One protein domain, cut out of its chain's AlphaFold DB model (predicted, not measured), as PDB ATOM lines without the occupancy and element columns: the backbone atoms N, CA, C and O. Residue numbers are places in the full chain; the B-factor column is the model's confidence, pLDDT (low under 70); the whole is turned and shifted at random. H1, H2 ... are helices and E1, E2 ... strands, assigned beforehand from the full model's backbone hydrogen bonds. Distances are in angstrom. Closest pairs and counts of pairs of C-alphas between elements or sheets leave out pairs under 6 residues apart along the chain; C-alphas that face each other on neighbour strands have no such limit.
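AT A GLANCE: This is residues 115 to 219 of the 331 residues of an uncharacterized protein of Actinomycetales bacterium (UniProt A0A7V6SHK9). Look for three helices that run in turn one way and back, H1 to H2 to H3, with the small two-stranded hairpin E1 E2 packed near the first residues of both H1 and H3. The far end of H3 and the free residues 160 to 166 reach toward one end of the long axis, and an unnamed stretch, residues 161 to 195, turns back past the helices to a loop near Asp 187 at the other end. The printed part has 105 residues, with three named helices and then two named strands along the chain; the sheet, order E1 - E2, is antiparallel. The class is mostly helix, though 47 of the 105 residues are in named elements. The whole is compact by its radius of gyration of the C-alphas, 14.5 A, yet elongated, spanning 52 by 27 by 24 A.

HOW THE PARTS SIT: Begin with H1, residues 115 to 128, which touches H2, residues 132 to 138; their closest C-alphas, of Tyr 123 and Ala 135, are 5.0 A apart. They form a helical hairpin, at a shallow tilt of 5 degrees, opposite ways. H3, residues 144 to 160, touches H2 with residues 146 to 153 alone, the closest C-alphas being those of Phe 132 and Leu 149, 5.8 A. This is a second helical hairpin, at a shallow tilt of 13 degrees, opposite ways. H1 and H3 are apart. Next find E1, residues 196 to 198, and E2, residues 204 to 209, an antiparallel hairpin at 169 degrees; N 197 and O 206 are within hydrogen-bond range at 2.8 A, N 205 and O 197 at 2.9 A. The closest C-alphas of H1 and E2 are those of Val 120 and Val 204, 5.9 A; of H3 and E2, those of Ala 145 and Ala 206, 5.0 A. Every O i to N i+4 pair is within hydrogen-bond range in H1 and H3; in H2 it is 1 of 3, beside 3 of 4 O i to N i+3 pairs.

IN THESE COORDINATES: Find C-alpha 115 at (140.167, 165.752, 172.549); from there H1 runs 20.2 A to Leu 128. H2 covers 10.3 A. H3 starts at C-alpha 144, (123.386, 164.673, 183.135), and runs 24.2 A to Ala 160. E1 covers 6.7 A, and E2 runs 14.3 A to C-alpha 209 at (128.888, 153.980, 188.049).

THE WHOLE: The two C-alphas farthest apart, of Glu 163 and Asp 187, are 52.1 A apart. The printed part has no cut. The link from H3 to E1, 35 residues, is long; the other links between named elements are tight. In this predicted model, pLDDT is under 70 at residues 161 to 194, and its mean over the printed part is 72.5.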
ATOM      1  N   ALA A 115     140.627 164.535 171.871       71.25
ATOM      2  CA  ALA A 115     140.167 165.752 172.549       71.25
ATOM      3  C   ALA A 115     139.028 165.478 173.552       71.25
ATOM      4  O   ALA A 115     138.982 166.074 174.626       71.25
ATOM      5  N   GLY A 116     138.119 164.553 173.221       78.25
ATOM      6  CA  GLY A 116     137.085 164.087 174.149       78.25
ATOM      7  C   GLY A 116     137.684 163.427 175.386       78.25
ATOM      8  O   GLY A 116     137.221 163.629 176.506       78.25
ATOM      9  N   TRP A 117     138.779 162.704 175.184       81.19
ATOM     10  CA  TRP A 117     139.516 162.058 176.248       81.19
ATOM     11  C   TRP A 117     140.165 163.033 177.228       81.19
ATOM     12  O   TRP A 117     140.051 162.856 178.443       81.19
ATOM     13  N   GLU A 118     140.829 164.071 176.720       84.19
ATOM     14  CA  GLU A 118     141.420 165.114 177.563       84.19
ATOM     15  C   GLU A 118     140.359 165.768 178.462       84.19
ATOM     16  O   GLU A 118     140.602 165.969 179.653       84.19
ATOM     17  N   ASN A 119     139.155 166.004 177.930       87.12
ATOM     18  CA  ASN A 119     138.045 166.563 178.699       87.12
ATOM     19  C   ASN A 119     137.496 165.590 179.751       87.12
ATOM     20  O   ASN A 119     137.254 166.015 180.877       87.12
ATOM     21  N   VAL A 120     137.345 164.296 179.440       85.19
ATOM     22  CA  VAL A 120     136.954 163.273 180.437       85.19
ATOM     23  C   VAL A 120     137.953 163.248 181.594       85.19
ATOM     24  O   VAL A 120     137.574 163.266 182.764       85.19
ATOM     25  N   MET A 121     139.246 163.254 181.279       82.88
ATOM     26  CA  MET A 121     140.311 163.222 182.277       82.88
ATOM     27  C   MET A 121     140.305 164.463 183.167       82.88
ATOM     28  O   MET A 121     140.396 164.332 184.388       82.88
ATOM     29  N   ALA A 122     140.156 165.645 182.569       85.88
ATOM     30  CA  ALA A 122     140.089 166.901 183.301       85.88
ATOM     31  C   ALA A 122     138.816 167.007 184.159       85.88
ATOM     32  O   ALA A 122     138.886 167.445 185.306       85.88
ATOM     33  N   TYR A 123     137.673 166.530 183.652       86.81
ATOM     34  CA  TYR A 123     136.421 166.428 184.404       86.81
ATOM     35  C   TYR A 123     136.589 165.554 185.655       86.81
ATOM     36  O   TYR A 123     136.215 165.965 186.754       86.81
ATOM     37  N   VAL A 124     137.195 164.369 185.514       81.69
ATOM     38  CA  VAL A 124     137.447 163.447 186.634       81.69
ATOM     39  C   VAL A 124     138.454 164.026 187.629       81.69
ATOM     40  O   VAL A 124     138.256 163.914 188.835       81.69
ATOM     41  N   GLU A 125     139.538 164.645 187.161       80.25
ATOM     42  CA  GLU A 125     140.549 165.248 188.041       80.25
ATOM     43  C   GLU A 125     139.980 166.404 188.871       80.25
ATOM     44  O   GLU A 125     140.250 166.486 190.073       80.25
ATOM     45  N   ALA A 126     139.146 167.245 188.257       81.75
ATOM     46  CA  ALA A 126     138.443 168.318 188.945       81.75
ATOM     47  C   ALA A 126     137.486 167.765 190.018       81.75
ATOM     48  O   ALA A 126     137.537 168.214 191.161       81.75
ATOM     49  N   HIS A 127     136.721 166.706 189.715       77.19
ATOM     50  CA  HIS A 127     135.882 166.014 190.707       77.19
ATOM     51  C   HIS A 127     136.677 165.463 191.890       77.19
ATOM     52  O   HIS A 127     136.272 165.621 193.035       77.19
ATOM     53  N   LEU A 128     137.806 164.801 191.625       72.31
ATOM     54  CA  LEU A 128     138.660 164.228 192.673       72.31
ATOM     55  C   LEU A 128     139.331 165.291 193.551       72.31
ATOM     56  O   LEU A 128     139.851 164.957 194.615       72.31
ATOM     57  N   SER A 129     139.353 166.535 193.082       76.25
ATOM     58  CA  SER A 129     139.902 167.687 193.790       76.25
ATOM     59  C   SER A 129     138.813 168.563 194.414       76.25
ATOM     60  O   SER A 129     139.140 169.649 194.889       76.25
ATOM     61  N   ASP A 130     137.549 168.118 194.390       75.75
ATOM     62  CA  ASP A 130     136.373 168.874 194.838       75.75
ATOM     63  C   ASP A 130     136.198 170.238 194.122       75.75
ATOM     64  O   ASP A 130     135.529 171.135 194.631       75.75
ATOM     65  N   ASP A 131     136.777 170.404 192.924       82.75
ATOM     66  CA  ASP A 131     136.674 171.607 192.082       82.75
ATOM     67  C   ASP A 131     135.512 171.473 191.087       82.75
ATOM     68  O   ASP A 131     135.693 171.346 189.872       82.75
ATOM     69  N   PHE A 132     134.285 171.449 191.611       85.62
ATOM     70  CA  PHE A 132     133.091 171.239 190.790       85.62
ATOM     71  C   PHE A 132     132.829 172.394 189.819       85.62
ATOM     72  O   PHE A 132     132.477 172.146 188.669       85.62
ATOM     73  N   THR A 133     133.104 173.639 190.218       86.56
ATOM     74  CA  THR A 133     133.025 174.796 189.313       86.56
ATOM     75  C   THR A 133     134.049 174.695 188.179       86.56
ATOM     76  O   THR A 133     133.726 174.963 187.022       86.56
ATOM     77  N   GLY A 134     135.284 174.273 188.467       87.62
ATOM     78  CA  GLY A 134     136.303 174.041 187.445       87.62
ATOM     79  C   GLY A 134     135.963 172.886 186.502       87.62
ATOM     80  O   GLY A 134     136.354 172.921 185.332       87.62
ATOM     81  N   ALA A 135     135.204 171.892 186.970       87.69
ATOM     82  CA  ALA A 135     134.741 170.766 186.165       87.69
ATOM     83  C   ALA A 135     133.660 171.148 185.131       87.69
ATOM     84  O   ALA A 135     133.567 170.492 184.091       87.69
ATOM     85  N   GLU A 136     132.884 172.218 185.359       93.00
ATOM     86  CA  GLU A 136     131.782 172.644 184.474       93.00
ATOM     87  C   GLU A 136     132.243 172.896 183.032       93.00
ATOM     88  O   GLU A 136     131.532 172.592 182.075       93.00
ATOM     89  N   GLN A 137     133.464 173.403 182.836       94.31
ATOM     90  CA  GLN A 137     133.995 173.677 181.495       94.31
ATOM     91  C   GLN A 137     134.218 172.409 180.651       94.31
ATOM     92  O   GLN A 137     134.290 172.499 179.422       94.31
ATOM     93  N   TYR A 138     134.316 171.246 181.301       94.06
ATOM     94  CA  TYR A 138     134.529 169.939 180.679       94.06
ATOM     95  C   TYR A 138     133.240 169.121 180.559       94.06
ATOM     96  O   TYR A 138     133.262 168.048 179.958       94.06
ATOM     97  N   ALA A 139     132.126 169.632 181.088       93.75
ATOM     98  CA  ALA A 139     130.801 169.047 180.951       93.75
ATOM     99  C   ALA A 139     130.023 169.707 179.803       93.75
ATOM    100  O   ALA A 139     130.120 170.914 179.546       93.75
ATOM    101  N   GLU A 140     129.241 168.911 179.084       95.88
ATOM    102  CA  GLU A 140     128.314 169.410 178.075       95.88
ATOM    103  C   GLU A 140     127.184 170.189 178.782       95.88
ATOM    104  O   GLU A 140     126.639 169.706 179.781       95.88
ATOM    105  N   PRO A 141     126.803 171.391 178.317       93.31
ATOM    106  CA  PRO A 141     125.683 172.128 178.896       93.31
ATOM    107  C   PRO A 141     124.373 171.335 178.843       93.31
ATOM    108  O   PRO A 141     124.099 170.647 177.862       93.31
ATOM    109  N   ASN A 142     123.532 171.489 179.871       90.94
ATOM    110  CA  ASN A 142     122.228 170.813 179.989       90.94
ATOM    111  C   ASN A 142     122.302 169.277 179.912       90.94
ATOM    112  O   ASN A 142     121.348 168.630 179.487       90.94
ATOM    113  N   SER A 143     123.438 168.699 180.289       94.00
ATOM    114  CA  SER A 143     123.648 167.256 180.286       94.00
ATOM    115  C   SER A 143     123.548 166.667 181.699       94.00
ATOM    116  O   SER A 143     123.728 167.404 182.676       94.00
ATOM    117  N   PRO A 144     123.312 165.351 181.842       92.38
ATOM    118  CA  PRO A 144     123.386 164.673 183.135       92.38
ATOM    119  C   PRO A 144     124.695 164.928 183.895       92.38
ATOM    120  O   PRO A 144     124.668 165.108 185.111       92.38
ATOM    121  N   ALA A 145     125.834 165.017 183.195       91.62
ATOM    122  CA  ALA A 145     127.116 165.350 183.817       91.62
ATOM    123  C   ALA A 145     127.114 166.757 184.445       91.62
ATOM    124  O   ALA A 145     127.537 166.934 185.588       91.62
ATOM    125  N   MET A 146     126.564 167.753 183.741       93.31
ATOM    126  CA  MET A 146     126.405 169.108 184.282       93.31
ATOM    127  C   MET A 146     125.409 169.150 185.450       93.31
ATOM    128  O   MET A 146     125.653 169.819 186.452       93.31
ATOM    129  N   GLY A 147     124.297 168.417 185.355       91.88
ATOM    130  CA  GLY A 147     123.327 168.322 186.446       91.88
ATOM    131  C   GLY A 147     123.937 167.716 187.714       91.88
ATOM    132  O   GLY A 147     123.675 168.188 188.819       91.88
ATOM    133  N   TYR A 148     124.802 166.711 187.569       90.62
ATOM    134  CA  TYR A 148     125.515 166.123 188.698       90.62
ATOM    135  C   TYR A 148     126.482 167.118 189.356       90.62
ATOM    136  O   TYR A 148     126.517 167.212 190.581       90.62
ATOM    137  N   LEU A 149     127.211 167.914 188.567       90.81
ATOM    138  CA  LEU A 149     128.054 168.998 189.089       90.81
ATOM    139  C   LEU A 149     127.258 170.046 189.866       90.81
ATOM    140  O   LEU A 149     127.677 170.483 190.941       90.81
ATOM    141  N   PHE A 150     126.083 170.407 189.351       91.31
ATOM    142  CA  PHE A 150     125.165 171.298 190.047       91.31
ATOM    143  C   PHE A 150     124.712 170.705 191.389       91.31
ATOM    144  O   PHE A 150     124.750 171.397 192.407       91.31
ATOM    145  N   HIS A 151     124.356 169.416 191.419       90.38
ATOM    146  CA  HIS A 151     124.015 168.720 192.662       90.38
ATOM    147  C   HIS A 151     125.174 168.734 193.666       90.38
ATOM    148  O   HIS A 151     124.965 169.066 194.829       90.38
ATOM    149  N   GLN A 152     126.396 168.422 193.227       86.94
ATOM    150  CA  GLN A 152     127.573 168.407 194.100       86.94
ATOM    151  C   GLN A 152     127.892 169.788 194.684       86.94
ATOM    152  O   GLN A 152     128.207 169.894 195.868       86.94
ATOM    153  N   THR A 153     127.743 170.848 193.888       87.12
ATOM    154  CA  THR A 153     127.907 172.231 194.362       87.12
ATOM    155  C   THR A 153     126.844 172.578 195.406       87.12
ATOM    156  O   THR A 153     127.176 173.011 196.505       87.12
ATOM    157  N   ALA A 154     125.568 172.296 195.118       87.12
ATOM    158  CA  ALA A 154     124.472 172.547 196.055       87.12
ATOM    159  C   ALA A 154     124.610 171.737 197.358       87.12
ATOM    160  O   ALA A 154     124.290 172.230 198.441       87.12
ATOM    161  N   TYR A 155     125.105 170.501 197.256       85.31
ATOM    162  CA  TYR A 155     125.454 169.671 198.402       85.31
ATOM    163  C   TYR A 155     126.559 170.322 199.233       85.31
ATOM    164  O   TYR A 155     126.369 170.515 200.431       85.31
ATOM    165  N   GLN A 156     127.685 170.705 198.622       82.00
ATOM    166  CA  GLN A 156     128.786 171.359 199.334       82.00
ATOM    167  C   GLN A 156     128.348 172.650 200.027       82.00
ATOM    168  O   GLN A 156     128.741 172.866 201.173       82.00
ATOM    169  N   ASP A 157     127.505 173.457 199.384       81.81
ATOM    170  CA  ASP A 157     126.941 174.668 199.982       81.81
ATOM    171  C   ASP A 157     126.118 174.332 201.236       81.81
ATOM    172  O   ASP A 157     126.343 174.916 202.296       81.81
ATOM    173  N   ALA A 158     125.234 173.328 201.166       80.38
ATOM    174  CA  ALA A 158     124.472 172.866 202.330       80.38
ATOM    175  C   ALA A 158     125.381 172.352 203.458       80.38
ATOM    176  O   ALA A 158     125.158 172.645 204.632       80.38
ATOM    177  N   VAL A 159     126.436 171.605 203.116       77.75
ATOM    178  CA  VAL A 159     127.404 171.076 204.087       77.75
ATOM    179  C   VAL A 159     128.225 172.183 204.742       77.75
ATOM    180  O   VAL A 159     128.426 172.151 205.958       77.75
ATOM    181  N   ALA A 160     128.709 173.161 203.977       76.44
ATOM    182  CA  ALA A 160     129.507 174.268 204.497       76.44
ATOM    183  C   ALA A 160     128.729 175.093 205.535       76.44
ATOM    184  O   ALA A 160     129.307 175.578 206.507       76.44
ATOM    185  N   GLU A 161     127.412 175.185 205.362       69.56
ATOM    186  CA  GLU A 161     126.488 175.870 206.263       69.56
ATOM    187  C   GLU A 161     126.199 175.101 207.573       69.56
ATOM    188  O   GLU A 161     125.611 175.657 208.496       69.56
ATOM    189  N   SER A 162     126.650 173.848 207.699       63.59
ATOM    190  CA  SER A 162     126.278 172.933 208.792       63.59
ATOM    191  C   SER A 162     127.120 173.013 210.070       63.59
ATOM    192  O   SER A 162     126.902 172.229 210.987       63.59
ATOM    193  N   GLU A 163     128.110 173.905 210.150       61.81
ATOM    194  CA  GLU A 163     128.998 174.084 211.320       61.81
ATOM    195  C   GLU A 163     129.639 172.790 211.897       61.81
ATOM    196  O   GLU A 163     129.969 172.716 213.082       61.81
ATOM    197  N   GLY A 164     129.905 171.771 211.068       46.69
ATOM    198  CA  GLY A 164     130.788 170.648 211.434       46.69
ATOM    199  C   GLY A 164     130.107 169.356 211.894       46.69
ATOM    200  O   GLY A 164     130.712 168.578 212.637       46.69
ATOM    201  N   TRP A 165     128.879 169.089 211.448       51.00
ATOM    202  CA  TRP A 165     128.267 167.767 211.612       51.00
ATOM    203  C   TRP A 165     129.003 166.732 210.742       51.00
ATOM    204  O   TRP A 165     129.408 167.017 209.617       51.00
ATOM    205  N   ASN A 166     129.238 165.528 211.280       43.66
ATOM    206  CA  ASN A 166     129.906 164.439 210.555       43.66
ATOM    207  C   ASN A 166     128.946 163.860 209.514       43.66
ATOM    208  O   ASN A 166     128.000 163.165 209.879       43.66
ATOM    209  N   LEU A 167     129.208 164.114 208.236       52.53
ATOM    210  CA  LEU A 167     128.338 163.667 207.153       52.53
ATOM    211  C   LEU A 167     128.855 162.398 206.493       52.53
ATOM    212  O   LEU A 167     130.053 162.235 206.256       52.53
ATOM    213  N   VAL A 168     127.916 161.510 206.166       52.31
ATOM    214  CA  VAL A 168     128.139 160.467 205.168       52.31
ATOM    215  C   VAL A 168     128.348 161.182 203.826       52.31
ATOM    216  O   VAL A 168     127.539 162.050 203.487       52.31
ATOM    217  N   PRO A 169     129.415 160.879 203.064       51.22
ATOM    218  CA  PRO A 169     129.632 161.510 201.768       51.22
ATOM    219  C   PRO A 169     128.428 161.258 200.849       51.22
ATOM    220  O   PRO A 169     128.091 160.107 200.582       51.22
ATOM    221  N   ALA A 170     127.789 162.317 200.345       49.78
ATOM    222  CA  ALA A 170     126.770 162.205 199.290       49.78
ATOM    223  C   ALA A 170     127.376 161.988 197.895       49.78
ATOM    224  O   ALA A 170     126.662 161.796 196.915       49.78
ATOM    225  N   SER A 171     128.701 162.060 197.797       48.91
ATOM    226  CA  SER A 171     129.416 161.892 196.543       48.91
ATOM    227  C   SER A 171     129.370 160.439 196.073       48.91
ATOM    228  O   SER A 171     129.542 159.516 196.870       48.91
ATOM    229  N   VAL A 172     129.260 160.246 194.753       45.31
ATOM    230  CA  VAL A 172     129.618 158.986 194.066       45.31
ATOM    231  C   VAL A 172     131.012 158.514 194.482       45.31
ATOM    232  O   VAL A 172     131.295 157.327 194.527       45.31
ATOM    233  N   VAL A 173     131.892 159.446 194.855       43.25
ATOM    234  CA  VAL A 173     133.299 159.198 195.182       43.25
ATOM    235  C   VAL A 173     133.479 158.757 196.649       43.25
ATOM    236  O   VAL A 173     134.500 159.014 197.289       43.25
ATOM    237  N   GLY A 174     132.481 158.075 197.211       34.12
ATOM    238  CA  GLY A 174     132.582 157.384 198.489       34.12
ATOM    239  C   GLY A 174     133.352 156.071 198.338       34.12
ATOM    240  O   GLY A 174     132.765 155.035 198.063       34.12
ATOM    241  N   GLY A 175     134.671 156.097 198.544       37.22
ATOM    242  CA  GLY A 175     135.513 154.895 198.689       37.22
ATOM    243  C   GLY A 175     135.866 154.164 197.388       37.22
ATOM    244  O   GLY A 175     137.029 153.800 197.207       37.22
ATOM    245  N   ASP A 176     134.925 154.064 196.455       36.72
ATOM    246  CA  ASP A 176     135.132 153.546 195.107       36.72
ATOM    247  C   ASP A 176     135.132 154.726 194.137       36.72
ATOM    248  O   ASP A 176     134.124 155.175 193.607       36.72
ATOM    249  N   ARG A 177     136.327 155.299 193.978       42.81
ATOM    250  CA  ARG A 177     136.658 156.301 192.956       42.81
ATOM    251  C   ARG A 177     135.993 155.914 191.640       42.81
ATOM    252  O   ARG A 177     136.087 154.733 191.321       42.81
ATOM    253  N   LEU A 178     135.461 156.887 190.877       46.12
ATOM    254  CA  LEU A 178     135.176 156.743 189.439       46.12
ATOM    255  C   LEU A 178     136.309 155.916 188.849       46.12
ATOM    256  O   LEU A 178     137.448 156.396 188.751       46.12
ATOM    257  N   SER A 179     136.061 154.616 188.677       38.31
ATOM    258  CA  SER A 179     137.175 153.713 188.519       38.31
ATOM    259  C   SER A 179     137.718 154.037 187.158       38.31
ATOM    260  O   SER A 179     136.996 154.128 186.170       38.31
ATOM    261  N   ARG A 180     139.018 154.292 187.126       42.91
ATOM    262  CA  ARG A 180     139.782 154.420 185.901       42.91
ATOM    263  C   ARG A 180     139.806 153.034 185.253       42.91
ATOM    264  O   ARG A 180     140.828 152.350 185.288       42.91
ATOM    265  N   THR A 181     138.657 152.542 184.803       37.62
ATOM    266  CA  THR A 181     138.506 151.217 184.220       37.62
ATOM    267  C   THR A 181     138.964 151.352 182.789       37.62
ATOM    268  O   THR A 181     138.202 151.629 181.879       37.62
ATOM    269  N   VAL A 182     140.279 151.274 182.637       37.53
ATOM    270  CA  VAL A 182     140.947 151.225 181.352       37.53
ATOM    271  C   VAL A 182     140.922 149.772 180.923       37.53
ATOM    272  O   VAL A 182     141.738 148.975 181.401       37.53
ATOM    273  N   ASP A 183     140.032 149.425 180.006       40.12
ATOM    274  CA  ASP A 183     140.244 148.220 179.223       40.12
ATOM    275  C   ASP A 183     141.265 148.558 178.130       40.12
ATOM    276  O   ASP A 183     141.036 149.380 177.246       40.12
ATOM    277  N   ALA A 184     142.464 147.981 178.253       36.00
ATOM    278  CA  ALA A 184     143.468 148.028 177.197       36.00
ATOM    279  C   ALA A 184     142.995 147.089 176.084       36.00
ATOM    280  O   ALA A 184     143.172 145.871 176.175       36.00
ATOM    281  N   THR A 185     142.343 147.640 175.066       41.44
ATOM    282  CA  THR A 185     141.731 146.852 173.993       41.44
ATOM    283  C   THR A 185     142.744 146.276 173.001       41.44
ATOM    284  O   THR A 185     142.422 145.345 172.265       41.44
ATOM    285  N   ASP A 186     143.992 146.751 173.008       36.97
ATOM    286  CA  ASP A 186     144.970 146.421 171.976       36.97
ATOM    287  C   ASP A 186     146.394 146.907 172.308       36.97
ATOM    288  O   ASP A 186     146.609 147.872 173.043       36.97
ATOM    289  N   ASP A 187     147.394 146.238 171.714       35.31
ATOM    290  CA  ASP A 187     148.846 146.494 171.842       35.31
ATOM    291  C   ASP A 187     149.289 147.919 171.400       35.31
ATOM    292  O   ASP A 187     150.485 148.211 171.349       35.31
ATOM    293  N   TYR A 188     148.338 148.808 171.091       32.31
ATOM    294  CA  TYR A 188     148.531 150.192 170.653       32.31
ATOM    295  C   TYR A 188     148.059 151.256 171.657       32.31
ATOM    296  O   TYR A 188     148.256 152.441 171.402       32.31
ATOM    297  N   GLY A 189     147.547 150.869 172.831       31.50
ATOM    298  CA  GLY A 189     147.418 151.791 173.966       31.50
ATOM    299  C   GLY A 189     146.256 152.785 173.895       31.50
ATOM    300  O   GLY A 189     146.368 153.866 174.470       31.50
ATOM    301  N   ALA A 190     145.148 152.429 173.240       34.50
ATOM    302  CA  ALA A 190     143.889 153.140 173.436       34.50
ATOM    303  C   ALA A 190     143.315 152.780 174.818       34.50
ATOM    304  O   ALA A 190     143.248 151.609 175.197       34.50
ATOM    305  N   PHE A 191     142.957 153.799 175.595       39.91
ATOM    306  CA  PHE A 191     142.314 153.649 176.893       39.91
ATOM    307  C   PHE A 191     140.807 153.846 176.672       39.91
ATOM    308  O   PHE A 191     140.398 154.959 176.359       39.91
ATOM    309  N   GLN A 192     139.981 152.806 176.804       41.94
ATOM    310  CA  GLN A 192     138.523 152.960 176.714       41.94
ATOM    311  C   GLN A 192     137.948 153.146 178.119       41.94
ATOM    312  O   GLN A 192     138.203 152.323 178.994       41.94
ATOM    313  N   TYR A 193     137.231 154.249 178.354       52.25
ATOM    314  CA  TYR A 193     136.386 154.411 179.540       52.25
ATOM    315  C   TYR A 193     134.959 154.189 179.067       52.25
ATOM    316  O   TYR A 193     134.379 155.046 178.408       52.25
ATOM    317  N   HIS A 194     134.415 153.021 179.381       59.62
ATOM    318  CA  HIS A 194     133.052 152.646 179.004       59.62
ATOM    319  C   HIS A 194     131.983 153.364 179.831       59.62
ATOM    320  O   HIS A 194     130.806 153.331 179.490       59.62
ATOM    321  N   ASP A 195     132.415 154.016 180.906       74.88
ATOM    322  CA  ASP A 195     131.541 154.659 181.870       74.88
ATOM    323  C   ASP A 195     131.215 156.109 181.497       74.88
ATOM    324  O   ASP A 195     130.449 156.725 182.220       74.88
ATOM    325  N   PHE A 196     131.775 156.675 180.418       83.06
ATOM    326  CA  PHE A 196     131.569 158.075 180.023       83.06
ATOM    327  C   PHE A 196     131.080 158.197 178.582       83.06
ATOM    328  O   PHE A 196     131.587 157.538 177.679       83.06
ATOM    329  N   GLU A 197     130.164 159.130 178.366       87.62
ATOM    330  CA  GLU A 197     129.735 159.583 177.051       87.62
ATOM    331  C   GLU A 197     130.255 160.996 176.798       87.62
ATOM    332  O   GLU A 197     130.282 161.845 177.697       87.62
ATOM    333  N   VAL A 198     130.660 161.249 175.556       87.75
ATOM    334  CA  VAL A 198     131.160 162.549 175.119       87.75
ATOM    335  C   VAL A 198     130.196 163.135 174.095       87.75
ATOM    336  O   VAL A 198     129.923 162.531 173.061       87.75
ATOM    337  N   GLY A 199     129.691 164.332 174.383       88.94
ATOM    338  CA  GLY A 199     128.778 165.057 173.516       88.94
ATOM    339  C   GLY A 199     129.458 165.624 172.261       88.94
ATOM    340  O   GLY A 199     130.684 165.579 172.112       88.94
ATOM    341  N   PRO A 200     128.682 166.240 171.349       88.12
ATOM    342  CA  PRO A 200     129.199 166.792 170.093       88.12
ATOM    343  C   PRO A 200     130.274 167.873 170.265       88.12
ATOM    344  O   PRO A 200     131.043 168.122 169.337       88.12
ATOM    345  N   SER A 201     130.332 168.535 171.427       88.75
ATOM    346  CA  SER A 201     131.363 169.534 171.729       88.75
ATOM    347  C   SER A 201     132.698 168.925 172.180       88.75
ATOM    348  O   SER A 201     133.656 169.659 172.426       88.75
ATOM    349  N   GLY A 202     132.776 167.595 172.296       88.50
ATOM    350  CA  GLY A 202     133.920 166.897 172.871       88.50
ATOM    351  C   GLY A 202     133.936 166.920 174.403       88.50
ATOM    352  O   GLY A 202     134.952 166.571 174.988       88.50
ATOM    353  N   ARG A 203     132.856 167.341 175.065       92.75
ATOM    354  CA  ARG A 203     132.740 167.412 176.532       92.75
ATOM    355  C   ARG A 203     131.952 166.237 177.096       92.75
ATOM    356  O   ARG A 203     131.176 165.620 176.375       92.75
ATOM    357  N   VAL A 204     132.118 165.951 178.384       90.62
ATOM    358  CA  VAL A 204     131.393 164.870 179.064       90.62
ATOM    359  C   VAL A 204     129.901 165.189 179.096       90.62
ATOM    360  O   VAL A 204     129.503 166.197 179.676       90.62
ATOM    361  N   SER A 205     129.072 164.347 178.485       92.88
ATOM    362  CA  SER A 205     127.612 164.499 178.492       92.88
ATOM    363  C   SER A 205     126.949 163.618 179.546       92.88
ATOM    364  O   SER A 205     126.055 164.061 180.262       92.88
ATOM    365  N   ALA A 206     127.400 162.380 179.692       90.50
ATOM    366  CA  ALA A 206     126.844 161.446 180.657       90.50
ATOM    367  C   ALA A 206     127.934 160.533 181.203       90.50
ATOM    368  O   ALA A 206     129.011 160.406 180.618       90.50
ATOM    369  N   PHE A 207     127.651 159.913 182.344       85.88
ATOM    370  CA  PHE A 207     128.491 158.857 182.873       85.88
ATOM    371  C   PHE A 207     127.695 157.874 183.736       85.88
ATOM    372  O   PHE A 207     126.568 158.153 184.159       85.88
ATOM    373  N   SER A 208     128.296 156.717 183.980       82.06
ATOM    374  CA  SER A 208     127.757 155.619 184.775       82.06
ATOM    375  C   SER A 208     128.694 155.260 185.928       82.06
ATOM    376  O   SER A 208     129.862 155.642 185.962       82.06
ATOM    377  N   SER A 209     128.156 154.532 186.901       74.44
ATOM    378  CA  SER A 209     128.888 153.980 188.049       74.44
ATOM    379  C   SER A 209     128.431 152.542 188.310       74.44
ATOM    380  O   SER A 209     127.584 152.018 187.582       74.44
ATOM    381  N   ALA A 210     128.901 151.929 189.398       70.00
ATOM    382  CA  ALA A 210     128.444 150.603 189.814       70.00
ATOM    383  C   ALA A 210     126.925 150.528 190.073       70.00
ATOM    384  O   ALA A 210     126.324 149.479 189.851       70.00
ATOM    385  N   ALA A 211     126.299 151.631 190.494       71.31
ATOM    386  CA  ALA A 211     124.853 151.720 190.708       71.31
ATOM    387  C   ALA A 211     124.061 152.124 189.447       71.31
ATOM    388  O   ALA A 211     122.857 152.345 189.523       71.31
ATOM    389  N   GLY A 212     124.718 152.198 188.285       79.06
ATOM    390  CA  GLY A 212     124.093 152.497 186.996       79.06
ATOM    391  C   GLY A 212     124.318 153.931 186.500       79.06
ATOM    392  O   GLY A 212     125.151 154.666 187.062       79.06
ATOM    393  N   PRO A 213     123.604 154.332 185.431       86.56
ATOM    394  CA  PRO A 213     123.710 155.659 184.833       86.56
ATOM    395  C   PRO A 213     123.388 156.765 185.836       86.56
ATOM    396  O   PRO A 213     122.507 156.632 186.684       86.56
ATOM    397  N   VAL A 214     124.106 157.885 185.761       85.69
ATOM    398  CA  VAL A 214     123.818 159.043 186.625       85.69
ATOM    399  C   VAL A 214     122.510 159.723 186.246       85.69
ATOM    400  O   VAL A 214     121.794 160.165 187.137       85.69
ATOM    401  N   ALA A 215     122.164 159.749 184.957       90.38
ATOM    402  CA  ALA A 215     120.918 160.347 184.475       90.38
ATOM    403  C   ALA A 215     119.669 159.742 185.142       90.38
ATOM    404  O   ALA A 215     118.751 160.466 185.500       90.38
ATOM    405  N   GLU A 216     119.663 158.429 185.386       91.44
ATOM    406  CA  GLU A 216     118.531 157.714 186.000       91.44
ATOM    407  C   GLU A 216     118.431 157.918 187.520       91.44
ATOM    408  O   GLU A 216     117.427 157.577 188.141       91.44
ATOM    409  N   ARG A 217     119.485 158.456 188.137       90.19
ATOM    410  CA  ARG A 217     119.618 158.606 189.592       90.19
ATOM    411  C   ARG A 217     119.682 160.058 190.031       90.19
ATOM    412  O   ARG A 217     119.890 160.320 191.211       90.19
ATOM    413  N   LEU A 218     119.506 160.994 189.107       92.62
ATOM    414  CA  LEU A 218     119.588 162.426 189.337       92.62
ATOM    415  C   LEU A 218     118.242 163.086 189.037       92.62
ATOM    416  O   LEU A 218     117.586 162.790 188.046       92.62
ATOM    417  N   SER A 219     117.870 164.041 189.875       94.62
ATOM    418  CA  SER A 219     116.727 164.916 189.674       94.62
ATOM    419  C   SER A 219     117.154 166.351 189.939       94.62
ATOM    420  O   SER A 219     117.790 166.641 190.952       94.62
TER     421      SER A 219